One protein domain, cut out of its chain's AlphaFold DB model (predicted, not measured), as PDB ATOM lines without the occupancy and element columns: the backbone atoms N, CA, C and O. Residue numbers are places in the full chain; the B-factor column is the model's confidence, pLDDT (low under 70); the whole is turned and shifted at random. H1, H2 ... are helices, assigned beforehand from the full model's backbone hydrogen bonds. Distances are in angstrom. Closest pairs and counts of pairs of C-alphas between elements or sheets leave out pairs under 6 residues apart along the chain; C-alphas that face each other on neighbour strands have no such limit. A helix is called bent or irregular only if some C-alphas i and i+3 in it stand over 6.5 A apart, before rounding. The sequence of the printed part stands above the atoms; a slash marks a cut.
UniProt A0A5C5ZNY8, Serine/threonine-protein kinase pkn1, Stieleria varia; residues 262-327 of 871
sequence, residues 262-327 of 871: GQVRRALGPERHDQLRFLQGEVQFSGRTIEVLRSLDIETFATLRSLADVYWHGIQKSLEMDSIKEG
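What this domain is: This is residues 262 to 327 of the 871 residues of the protein "Serine/threonine-protein kinase pkn1" of Stieleria varia (UniProt A0A5C5ZNY8). One long helix, H5, crosses the short helix H3 at about a right angle; H1 packs on H3 away from H5, and H2 makes a corner with H1. The short H4 lies off one end of H3, and residues 322 to 327, of which 322 to 325 belong to H5, stick out free at one end. The printed part has 66 residues with five named helices, H1 to H5 in chain order, and no named strand: all helix. It is compact, with a radius of gyration of the C-alphas of 11.6 A, yet elongated, spanning 36 by 22 by 21 A.

Where its parts are: H5, residues 307 to 325, runs 26.4 A from C-alpha 307 at (-26.547, 34.183, -5.950) to C-alpha 325 at (-20.881, 26.473, 18.685). It is neither bent nor irregular, but only just: C-alphas 319 and 322 are 6.1 A apart. H3 is residues 287 to 295, 12.3 A; H1, residues 262 to 268, 10.2 A, begins at C-alpha 262 (-28.511, 50.924, 4.813). H2 is residues 270 to 276, 9.8 A, and H4 residues 298 to 302, 5.9 A.

How they stand to each other: H5 touches H3 with residues 314 to 318 alone, about perpendicular at 86 degrees; the closest C-alphas, of Val 292 and Gly 314, are 6.1 A apart. H3 touches H1 at a steep tilt of 40 degrees, the same way, closest at the C-alphas of Leu 268 and Arg 294, 6.1 A. H1 and H2 only just touch, only at the corner, with 3 pairs of C-alphas within 8 A, the closest those of Arg 265 and His 273, 5.3 A. H4 is close but not clearly touching to H3, with the C-alphas of Leu 293 and Phe 301 7.2 A apart. Every O i to N i+4 pair is within hydrogen-bond range in H1, H2, H3 and H4; in H5, 13 of 15 are.

The domain as a whole: The two C-alphas farthest apart, of Phe 278 and Gly 327, are 36.8 A apart. The printed part has no cut and no long link. Its mean pLDDT is 73.9, with residues 277 to 288 and 321 to 327 under 70.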
ATOM      1  N   GLY A 262     -29.292  50.124   3.878       71.50
ATOM      2  CA  GLY A 262     -28.511  50.924   4.813       71.50
ATOM      3  C   GLY A 262     -28.015  50.104   6.005       71.50
ATOM      4  O   GLY A 262     -26.883  50.306   6.460       71.50
ATOM      5  N   GLN A 263     -28.826  49.170   6.508       73.38
ATOM      6  CA  GLN A 263     -28.393  48.219   7.533       73.38
ATOM      7  C   GLN A 263     -27.340  47.241   6.999       73.38
ATOM      8  O   GLN A 263     -26.336  47.026   7.678       73.38
ATOM      9  N   VAL A 264     -27.508  46.694   5.789       74.94
ATOM     10  CA  VAL A 264     -26.509  45.813   5.153       74.94
ATOM     11  C   VAL A 264     -25.181  46.561   4.975       74.94
ATOM     12  O   VAL A 264     -24.125  46.011   5.296       74.94
ATOM     13  N   ARG A 265     -25.210  47.846   4.586       78.50
ATOM     14  CA  ARG A 265     -24.012  48.705   4.480       78.50
ATOM     15  C   ARG A 265     -23.307  48.895   5.817       78.50
ATOM     16  O   ARG A 265     -22.082  48.812   5.880       78.50
ATOM     17  N   ARG A 266     -24.069  49.113   6.895       76.25
ATOM     18  CA  ARG A 266     -23.535  49.183   8.269       76.25
ATOM     19  C   ARG A 266     -23.003  47.836   8.762       76.25
ATOM     20  O   ARG A 266     -22.060  47.819   9.547       76.25
ATOM     21  N   ALA A 267     -23.589  46.725   8.321       74.00
ATOM     22  CA  ALA A 267     -23.243  45.385   8.780       74.00
ATOM     23  C   ALA A 267     -21.982  44.815   8.123       74.00
ATOM     24  O   ALA A 267     -21.123  44.271   8.815       74.00
ATOM     25  N   LEU A 268     -21.876  44.930   6.797       78.06
ATOM     26  CA  LEU A 268     -20.751  44.403   6.021       78.06
ATOM     27  C   LEU A 268     -19.570  45.383   5.943       78.06
ATOM     28  O   LEU A 268     -18.441  44.959   5.708       78.06
ATOM     29  N   GLY A 269     -19.824  46.679   6.149       81.94
ATOM     30  CA  GLY A 269     -18.894  47.757   5.816       81.94
ATOM     31  C   GLY A 269     -19.020  48.183   4.344       81.94
ATOM     32  O   GLY A 269     -19.540  47.424   3.523       81.94
ATOM     33  N   PRO A 270     -18.563  49.400   3.986       77.50
ATOM     34  CA  PRO A 270     -18.797  49.979   2.662       77.50
ATOM     35  C   PRO A 270     -18.171  49.155   1.534       77.50
ATOM     36  O   PRO A 270     -18.858  48.863   0.570       77.50
ATOM     37  N   GLU A 271     -16.924  48.703   1.681       81.31
ATOM     38  CA  GLU A 271     -16.202  47.884   0.694       81.31
ATOM     39  C   GLU A 271     -16.980  46.614   0.301       81.31
ATOM     40  O   GLU A 271     -17.312  46.402  -0.865       81.31
ATOM     41  N   ARG A 272     -17.350  45.801   1.299       84.31
ATOM     42  CA  ARG A 272     -18.095  44.551   1.098       84.31
ATOM     43  C   ARG A 272     -19.518  44.788   0.585       84.31
ATOM     44  O   ARG A 272     -20.026  44.004  -0.217       84.31
ATOM     45  N   HIS A 273     -20.151  45.876   1.016       81.75
ATOM     46  CA  HIS A 273     -21.463  46.295   0.534       81.75
ATOM     47  C   HIS A 273     -21.438  46.743  -0.931       81.75
ATOM     48  O   HIS A 273     -22.224  46.257  -1.736       81.75
ATOM     49  N   ASP A 274     -20.530  47.653  -1.289       73.44
ATOM     50  CA  ASP A 274     -20.395  48.180  -2.648       73.44
ATOM     51  C   ASP A 274     -19.995  47.083  -3.639       73.44
ATOM     52  O   ASP A 274     -20.475  47.090  -4.773       73.44
ATOM     53  N   GLN A 275     -19.220  46.083  -3.197       73.81
ATOM     54  CA  GLN A 275     -18.997  44.875  -3.985       73.81
ATOM     55  C   GLN A 275     -20.292  44.065  -4.173       73.81
ATOM     56  O   GLN A 275     -20.641  43.762  -5.308       73.81
ATOM     57  N   LEU A 276     -21.037  43.728  -3.112       72.81
ATOM     58  CA  LEU A 276     -22.287  42.953  -3.243       72.81
ATOM     59  C   LEU A 276     -23.462  43.739  -3.848       72.81
ATOM     60  O   LEU A 276     -24.527  43.160  -4.059       72.81
ATOM     61  N   ARG A 277     -23.287  45.020  -4.194       67.44
ATOM     62  CA  ARG A 277     -24.353  45.917  -4.669       67.44
ATOM     63  C   ARG A 277     -25.124  45.427  -5.897       67.44
ATOM     64  O   ARG A 277     -26.267  45.816  -6.105       67.44
ATOM     65  N   PHE A 278     -24.531  44.554  -6.711       61.62
ATOM     66  CA  PHE A 278     -25.223  43.940  -7.851       61.62
ATOM     67  C   PHE A 278     -26.017  42.667  -7.495       61.62
ATOM     68  O   PHE A 278     -26.905  42.305  -8.258       61.62
ATOM     69  N   LEU A 279     -25.747  42.033  -6.345       65.50
ATOM     70  CA  LEU A 279     -26.506  40.894  -5.801       65.50
ATOM     71  C   LEU A 279     -27.543  41.311  -4.746       65.50
ATOM     72  O   LEU A 279     -28.273  40.467  -4.238       65.50
ATOM     73  N   GLN A 280     -27.642  42.595  -4.397       62.81
ATOM     74  CA  GLN A 280     -28.584  43.064  -3.370       62.81
ATOM     75  C   GLN A 280     -30.062  42.931  -3.754       62.81
ATOM     76  O   GLN A 280     -30.909  42.874  -2.872       62.81
ATOM     77  N   GLY A 281     -30.351  42.832  -5.053       56.31
ATOM     78  CA  GLY A 281     -31.659  42.447  -5.589       56.31
ATOM     79  C   GLY A 281     -31.781  40.956  -5.928       56.31
ATOM     80  O   GLY A 281     -32.663  40.600  -6.694       56.31
ATOM     81  N   GLU A 282     -30.884  40.101  -5.427       60.38
ATOM     82  CA  GLU A 282     -30.933  38.636  -5.604       60.38
ATOM     83  C   GLU A 282     -30.758  37.889  -4.258       60.38
ATOM     84  O   GLU A 282     -31.283  36.794  -4.076       60.38
ATOM     85  N   VAL A 283     -30.053  38.479  -3.282       64.50
ATOM     86  CA  VAL A 283     -29.729  37.880  -1.973       64.50
ATOM     87  C   VAL A 283     -30.680  38.355  -0.873       64.50
ATOM     88  O   VAL A 283     -30.702  39.532  -0.513       64.50
ATOM     89  N   GLN A 284     -31.373  37.417  -0.221       64.62
ATOM     90  CA  GLN A 284     -32.122  37.705   1.005       64.62
ATOM     91  C   GLN A 284     -31.172  37.831   2.212       64.62
ATOM     92  O   GLN A 284     -30.647  36.845   2.740       64.62
ATOM     93  N   PHE A 285     -30.950  39.067   2.672       65.69
ATOM     94  CA  PHE A 285     -30.110  39.358   3.838       65.69
ATOM     95  C   PHE A 285     -30.832  39.052   5.156       65.69
ATOM     96  O   PHE A 285     -31.391  39.929   5.823       65.69
ATOM     97  N   SER A 286     -30.778  37.778   5.545       67.12
ATOM     98  CA  SER A 286     -31.006  37.344   6.919       67.12
ATOM     99  C   SER A 286     -29.812  37.726   7.809       67.12
ATOM    100  O   SER A 286     -28.702  37.987   7.330       67.12
ATOM    101  N   GLY A 287     -30.019  37.711   9.128       64.69
ATOM    102  CA  GLY A 287     -28.931  37.885  10.093       64.69
ATOM    103  C   GLY A 287     -27.820  36.833   9.947       64.69
ATOM    104  O   GLY A 287     -26.651  37.178  10.104       64.69
ATOM    105  N   ARG A 288     -28.157  35.593   9.545       67.81
ATOM    106  CA  ARG A 288     -27.171  34.538   9.245       67.81
ATOM    107  C   ARG A 288     -26.412  34.837   7.962       67.81
ATOM    108  O   ARG A 288     -25.193  34.724   7.953       67.81
ATOM    109  N   THR A 289     -27.114  35.245   6.901       73.19
ATOM    110  CA  THR A 289     -26.488  35.644   5.631       73.19
ATOM    111  C   THR A 289     -25.425  36.712   5.892       73.19
ATOM    112  O   THR A 289     -24.300  36.595   5.417       73.19
ATOM    113  N   ILE A 290     -25.736  37.698   6.739       75.50
ATOM    114  CA  ILE A 290     -24.793  38.732   7.180       75.50
ATOM    115  C   ILE A 290     -23.666  38.166   8.063       75.50
ATOM    116  O   ILE A 290     -22.505  38.461   7.789       75.50
ATOM    117  N   GLU A 291     -23.956  37.372   9.102       75.00
ATOM    118  CA  GLU A 291     -22.936  36.768   9.986       75.00
ATOM    119  C   GLU A 291     -21.906  35.968   9.169       75.00
ATOM    120  O   GLU A 291     -20.695  36.166   9.301       75.00
ATOM    121  N   VAL A 292     -22.395  35.144   8.243       77.44
ATOM    122  CA  VAL A 292     -21.576  34.306   7.370       77.44
ATOM    123  C   VAL A 292     -20.772  35.148   6.378       77.44
ATOM    124  O   VAL A 292     -19.554  34.987   6.320       77.44
ATOM    125  N   LEU A 293     -21.395  36.101   5.674       82.75
ATOM    126  CA  LEU A 293     -20.705  37.020   4.756       82.75
ATOM    127  C   LEU A 293     -19.661  37.911   5.455       82.75
ATOM    128  O   LEU A 293     -18.692  38.333   4.824       82.75
ATOM    129  N   ARG A 294     -19.812  38.187   6.757       83.75
ATOM    130  CA  ARG A 294     -18.766  38.823   7.578       83.75
ATOM    131  C   ARG A 294     -17.641  37.852   7.948       83.75
ATOM    132  O   ARG A 294     -16.496  38.280   8.013       83.75
ATOM    133  N   SER A 295     -17.952  36.573   8.167       83.12
ATOM    134  CA  SER A 295     -16.984  35.529   8.543       83.12
ATOM    135  C   SER A 295     -16.117  34.993   7.393       83.12
ATOM    136  O   SER A 295     -15.122  34.316   7.653       83.12
ATOM    137  N   LEU A 296     -16.479  35.279   6.136       86.06
ATOM    138  CA  LEU A 296     -15.601  35.051   4.988       86.06
ATOM    139  C   LEU A 296     -14.376  35.974   5.073       86.06
ATOM    140  O   LEU A 296     -14.491  37.152   5.436       86.06
ATOM    141  N   ASP A 297     -13.212  35.451   4.702       86.44
ATOM    142  CA  ASP A 297     -12.007  36.239   4.444       86.44
ATOM    143  C   ASP A 297     -12.204  37.164   3.224       86.44
ATOM    144  O   ASP A 297     -13.222  37.101   2.533       86.44
ATOM    145  N   ILE A 298     -11.267  38.083   2.980       81.50
ATOM    146  CA  ILE A 298     -11.429  39.077   1.908       81.50
ATOM    147  C   ILE A 298     -11.283  38.477   0.502       81.50
ATOM    148  O   ILE A 298     -11.918  38.979  -0.419       81.50
ATOM    149  N   GLU A 299     -10.528  37.390   0.330       81.50
ATOM    150  CA  GLU A 299     -10.285  36.760  -0.973       81.50
ATOM    151  C   GLU A 299     -11.514  35.945  -1.402       81.50
ATOM    152  O   GLU A 299     -12.068  36.180  -2.476       81.50
ATOM    153  N   THR A 300     -12.039  35.093  -0.515       82.62
ATOM    154  CA  THR A 300     -13.307  34.371  -0.712       82.62
ATOM    155  C   THR A 300     -14.493  35.327  -0.826       82.62
ATOM    156  O   THR A 300     -15.393  35.109  -1.632       82.62
ATOM    157  N   PHE A 301     -14.524  36.424  -0.060       85.19
ATOM    158  CA  PHE A 301     -15.566  37.434  -0.248       85.19
ATOM    159  C   PHE A 301     -15.450  38.103  -1.629       85.19
ATOM    160  O   PHE A 301     -16.466  38.375  -2.276       85.19
ATOM    161  N   ALA A 302     -14.230  38.332  -2.118       77.62
ATOM    162  CA  ALA A 302     -13.999  38.945  -3.417       77.62
ATOM    163  C   ALA A 302     -14.484  38.083  -4.596       77.62
ATOM    164  O   ALA A 302     -14.825  38.662  -5.628       77.62
ATOM    165  N   THR A 303     -14.608  36.753  -4.477       75.00
ATOM    166  CA  THR A 303     -15.074  35.882  -5.582       75.00
ATOM    167  C   THR A 303     -16.591  35.873  -5.811       75.00
ATOM    168  O   THR A 303     -17.023  35.423  -6.873       75.00
ATOM    169  N   LEU A 304     -17.410  36.378  -4.880       80.31
ATOM    170  CA  LEU A 304     -18.880  36.260  -4.917       80.31
ATOM    171  C   LEU A 304     -19.509  37.036  -6.097       80.31
ATOM    172  O   LEU A 304     -19.598  38.265  -6.046       80.31
ATOM    173  N   ARG A 305     -19.936  36.361  -7.176       72.69
ATOM    174  CA  ARG A 305     -20.407  36.994  -8.435       72.69
ATOM    175  C   ARG A 305     -21.827  36.624  -8.861       72.69
ATOM    176  O   ARG A 305     -22.357  37.225  -9.791       72.69
ATOM    177  N   SER A 306     -22.456  35.703  -8.157       78.00
ATOM    178  CA  SER A 306     -23.815  35.236  -8.372       78.00
ATOM    179  C   SER A 306     -24.464  34.879  -7.040       78.00
ATOM    180  O   SER A 306     -23.787  34.649  -6.032       78.00
ATOM    181  N   LEU A 307     -25.789  34.754  -7.057       79.38
ATOM    182  CA  LEU A 307     -26.547  34.183  -5.950       79.38
ATOM    183  C   LEU A 307     -26.045  32.771  -5.568       79.38
ATOM    184  O   LEU A 307     -25.991  32.434  -4.386       79.38
ATOM    185  N   ALA A 308     -25.581  31.982  -6.545       85.56
ATOM    186  CA  ALA A 308     -25.029  30.649  -6.312       85.56
ATOM    187  C   ALA A 308     -23.668  30.661  -5.593       85.56
ATOM    188  O   ALA A 308     -23.460  29.817  -4.723       85.56
ATOM    189  N   ASP A 309     -22.766  31.617  -5.871       84.19
ATOM    190  CA  ASP A 309     -21.531  31.761  -5.075       84.19
ATOM    191  C   ASP A 309     -21.893  32.081  -3.605       84.19
ATOM    192  O   ASP A 309     -21.340  31.486  -2.677       84.19
ATOM    193  N   VAL A 310     -22.868  32.978  -3.383       84.19
ATOM    194  CA  VAL A 310     -23.325  33.377  -2.036       84.19
ATOM    195  C   VAL A 310     -23.924  32.199  -1.265       84.19
ATOM    196  O   VAL A 310     -23.572  32.010  -0.100       84.19
ATOM    197  N   TYR A 311     -24.768  31.370  -1.889       85.50
ATOM    198  CA  TYR A 311     -25.288  30.164  -1.235       85.50
ATOM    199  C   TYR A 311     -24.221  29.082  -1.046       85.50
ATOM    200  O   TYR A 311     -24.184  28.479   0.025       85.50
ATOM    201  N   TRP A 312     -23.322  28.854  -2.009       87.50
ATOM    202  CA  TRP A 312     -22.257  27.852  -1.886       87.50
ATOM    203  C   TRP A 312     -21.317  28.159  -0.716       87.50
ATOM    204  O   TRP A 312     -21.229  27.371   0.230       87.50
ATOM    205  N   HIS A 313     -20.680  29.333  -0.718       85.38
ATOM    206  CA  HIS A 313     -19.813  29.751   0.388       85.38
ATOM    207  C   HIS A 313     -20.617  29.943   1.685       85.38
ATOM    208  O   HIS A 313     -20.140  29.592   2.765       85.38
ATOM    209  N   GLY A 314     -21.866  30.412   1.583       82.25
ATOM    210  CA  GLY A 314     -22.790  30.573   2.706       82.25
ATOM    211  C   GLY A 314     -23.092  29.268   3.450       82.25
ATOM    212  O   GLY A 314     -23.038  29.215   4.683       82.25
ATOM    213  N   ILE A 315     -23.369  28.194   2.710       81.00
ATOM    214  CA  ILE A 315     -23.659  26.860   3.247       81.00
ATOM    215  C   ILE A 315     -22.386  26.212   3.791       81.00
ATOM    216  O   ILE A 315     -22.393  25.752   4.932       81.00
ATOM    217  N   GLN A 316     -21.279  26.231   3.039       80.81
ATOM    218  CA  GLN A 316     -20.007  25.662   3.506       80.81
ATOM    219  C   GLN A 316     -19.563  26.284   4.834       80.81
ATOM    220  O   GLN A 316     -19.221  25.566   5.779       80.81
ATOM    221  N   LYS A 317     -19.660  27.615   4.945       81.00
ATOM    222  CA  LYS A 317     -19.272  28.347   6.151       81.00
ATOM    223  C   LYS A 317     -20.256  28.159   7.306       81.00
ATOM    224  O   LYS A 317     -19.830  28.004   8.448       81.00
ATOM    225  N   SER A 318     -21.555  28.053   7.018       75.56
ATOM    226  CA  SER A 318     -22.569  27.660   8.010       75.56
ATOM    227  C   SER A 318     -22.290  26.280   8.617       75.56
ATOM    228  O   SER A 318     -22.416  26.111   9.828       75.56
ATOM    229  N   LEU A 319     -21.852  25.319   7.794       75.00
ATOM    230  CA  LEU A 319     -21.470  23.968   8.222       75.00
ATOM    231  C   LEU A 319     -20.166  23.924   9.038       75.00
ATOM    232  O   LEU A 319     -19.929  22.950   9.749       75.00
ATOM    233  N   GLU A 320     -19.309  24.945   8.951       73.69
ATOM    234  CA  GLU A 320     -18.161  25.110   9.852       73.69
ATOM    235  C   GLU A 320     -18.576  25.714  11.196       73.69
ATOM    236  O   GLU A 320     -18.267  25.150  12.244       73.69
ATOM    237  N   MET A 321     -19.278  26.851  11.175       67.94
ATOM    238  CA  MET A 321     -19.506  27.674  12.367       67.94
ATOM    239  C   MET A 321     -20.294  26.948  13.462       67.94
ATOM    240  O   MET A 321     -19.905  26.995  14.630       67.94
ATOM    241  N   ASP A 322     -21.355  26.228  13.104       62.25
ATOM    242  CA  ASP A 322     -22.211  25.574  14.101       62.25
ATOM    243  C   ASP A 322     -21.559  24.309  14.691       62.25
ATOM    244  O   ASP A 322     -21.769  24.004  15.866       62.25
ATOM    245  N   SER A 323     -20.641  23.667  13.949       58.59
ATOM    246  CA  SER A 323     -19.812  22.560  14.466       58.59
ATOM    247  C   SER A 323     -18.850  22.990  15.587       58.59
ATOM    248  O   SER A 323     -18.337  22.158  16.337       58.59
ATOM    249  N   ILE A 324     -18.631  24.304  15.728       49.81
ATOM    250  CA  ILE A 324     -17.854  24.920  16.808       49.81
ATOM    251  C   ILE A 324     -18.777  25.349  17.962       49.81
ATOM    252  O   ILE A 324     -18.404  25.175  19.123       49.81
ATOM    253  N   LYS A 325     -19.976  25.886  17.674       49.88
ATOM    254  CA  LYS A 325     -20.881  26.473  18.685       49.88
ATOM    255  C   LYS A 325     -21.435  25.449  19.689       49.88
ATOM    256  O   LYS A 325     -21.451  25.742  20.882       49.88
ATOM    257  N   GLU A 326     -21.844  24.255  19.253       45.41
ATOM    258  CA  GLU A 326     -22.421  23.233  20.158       45.41
ATOM    259  C   GLU A 326     -21.382  22.271  20.774       45.41
ATOM    260  O   GLU A 326     -21.716  21.454  21.631       45.41
ATOM    261  N   GLY A 327     -20.142  22.263  20.269       45.75
ATOM    262  CA  GLY A 327     -19.248  21.098  20.394       45.75
ATOM    263  C   GLY A 327     -19.766  19.846  19.657       45.75
ATOM    264  O   GLY A 327     -19.167  18.770  19.746       45.75
TER     265      GLY A 327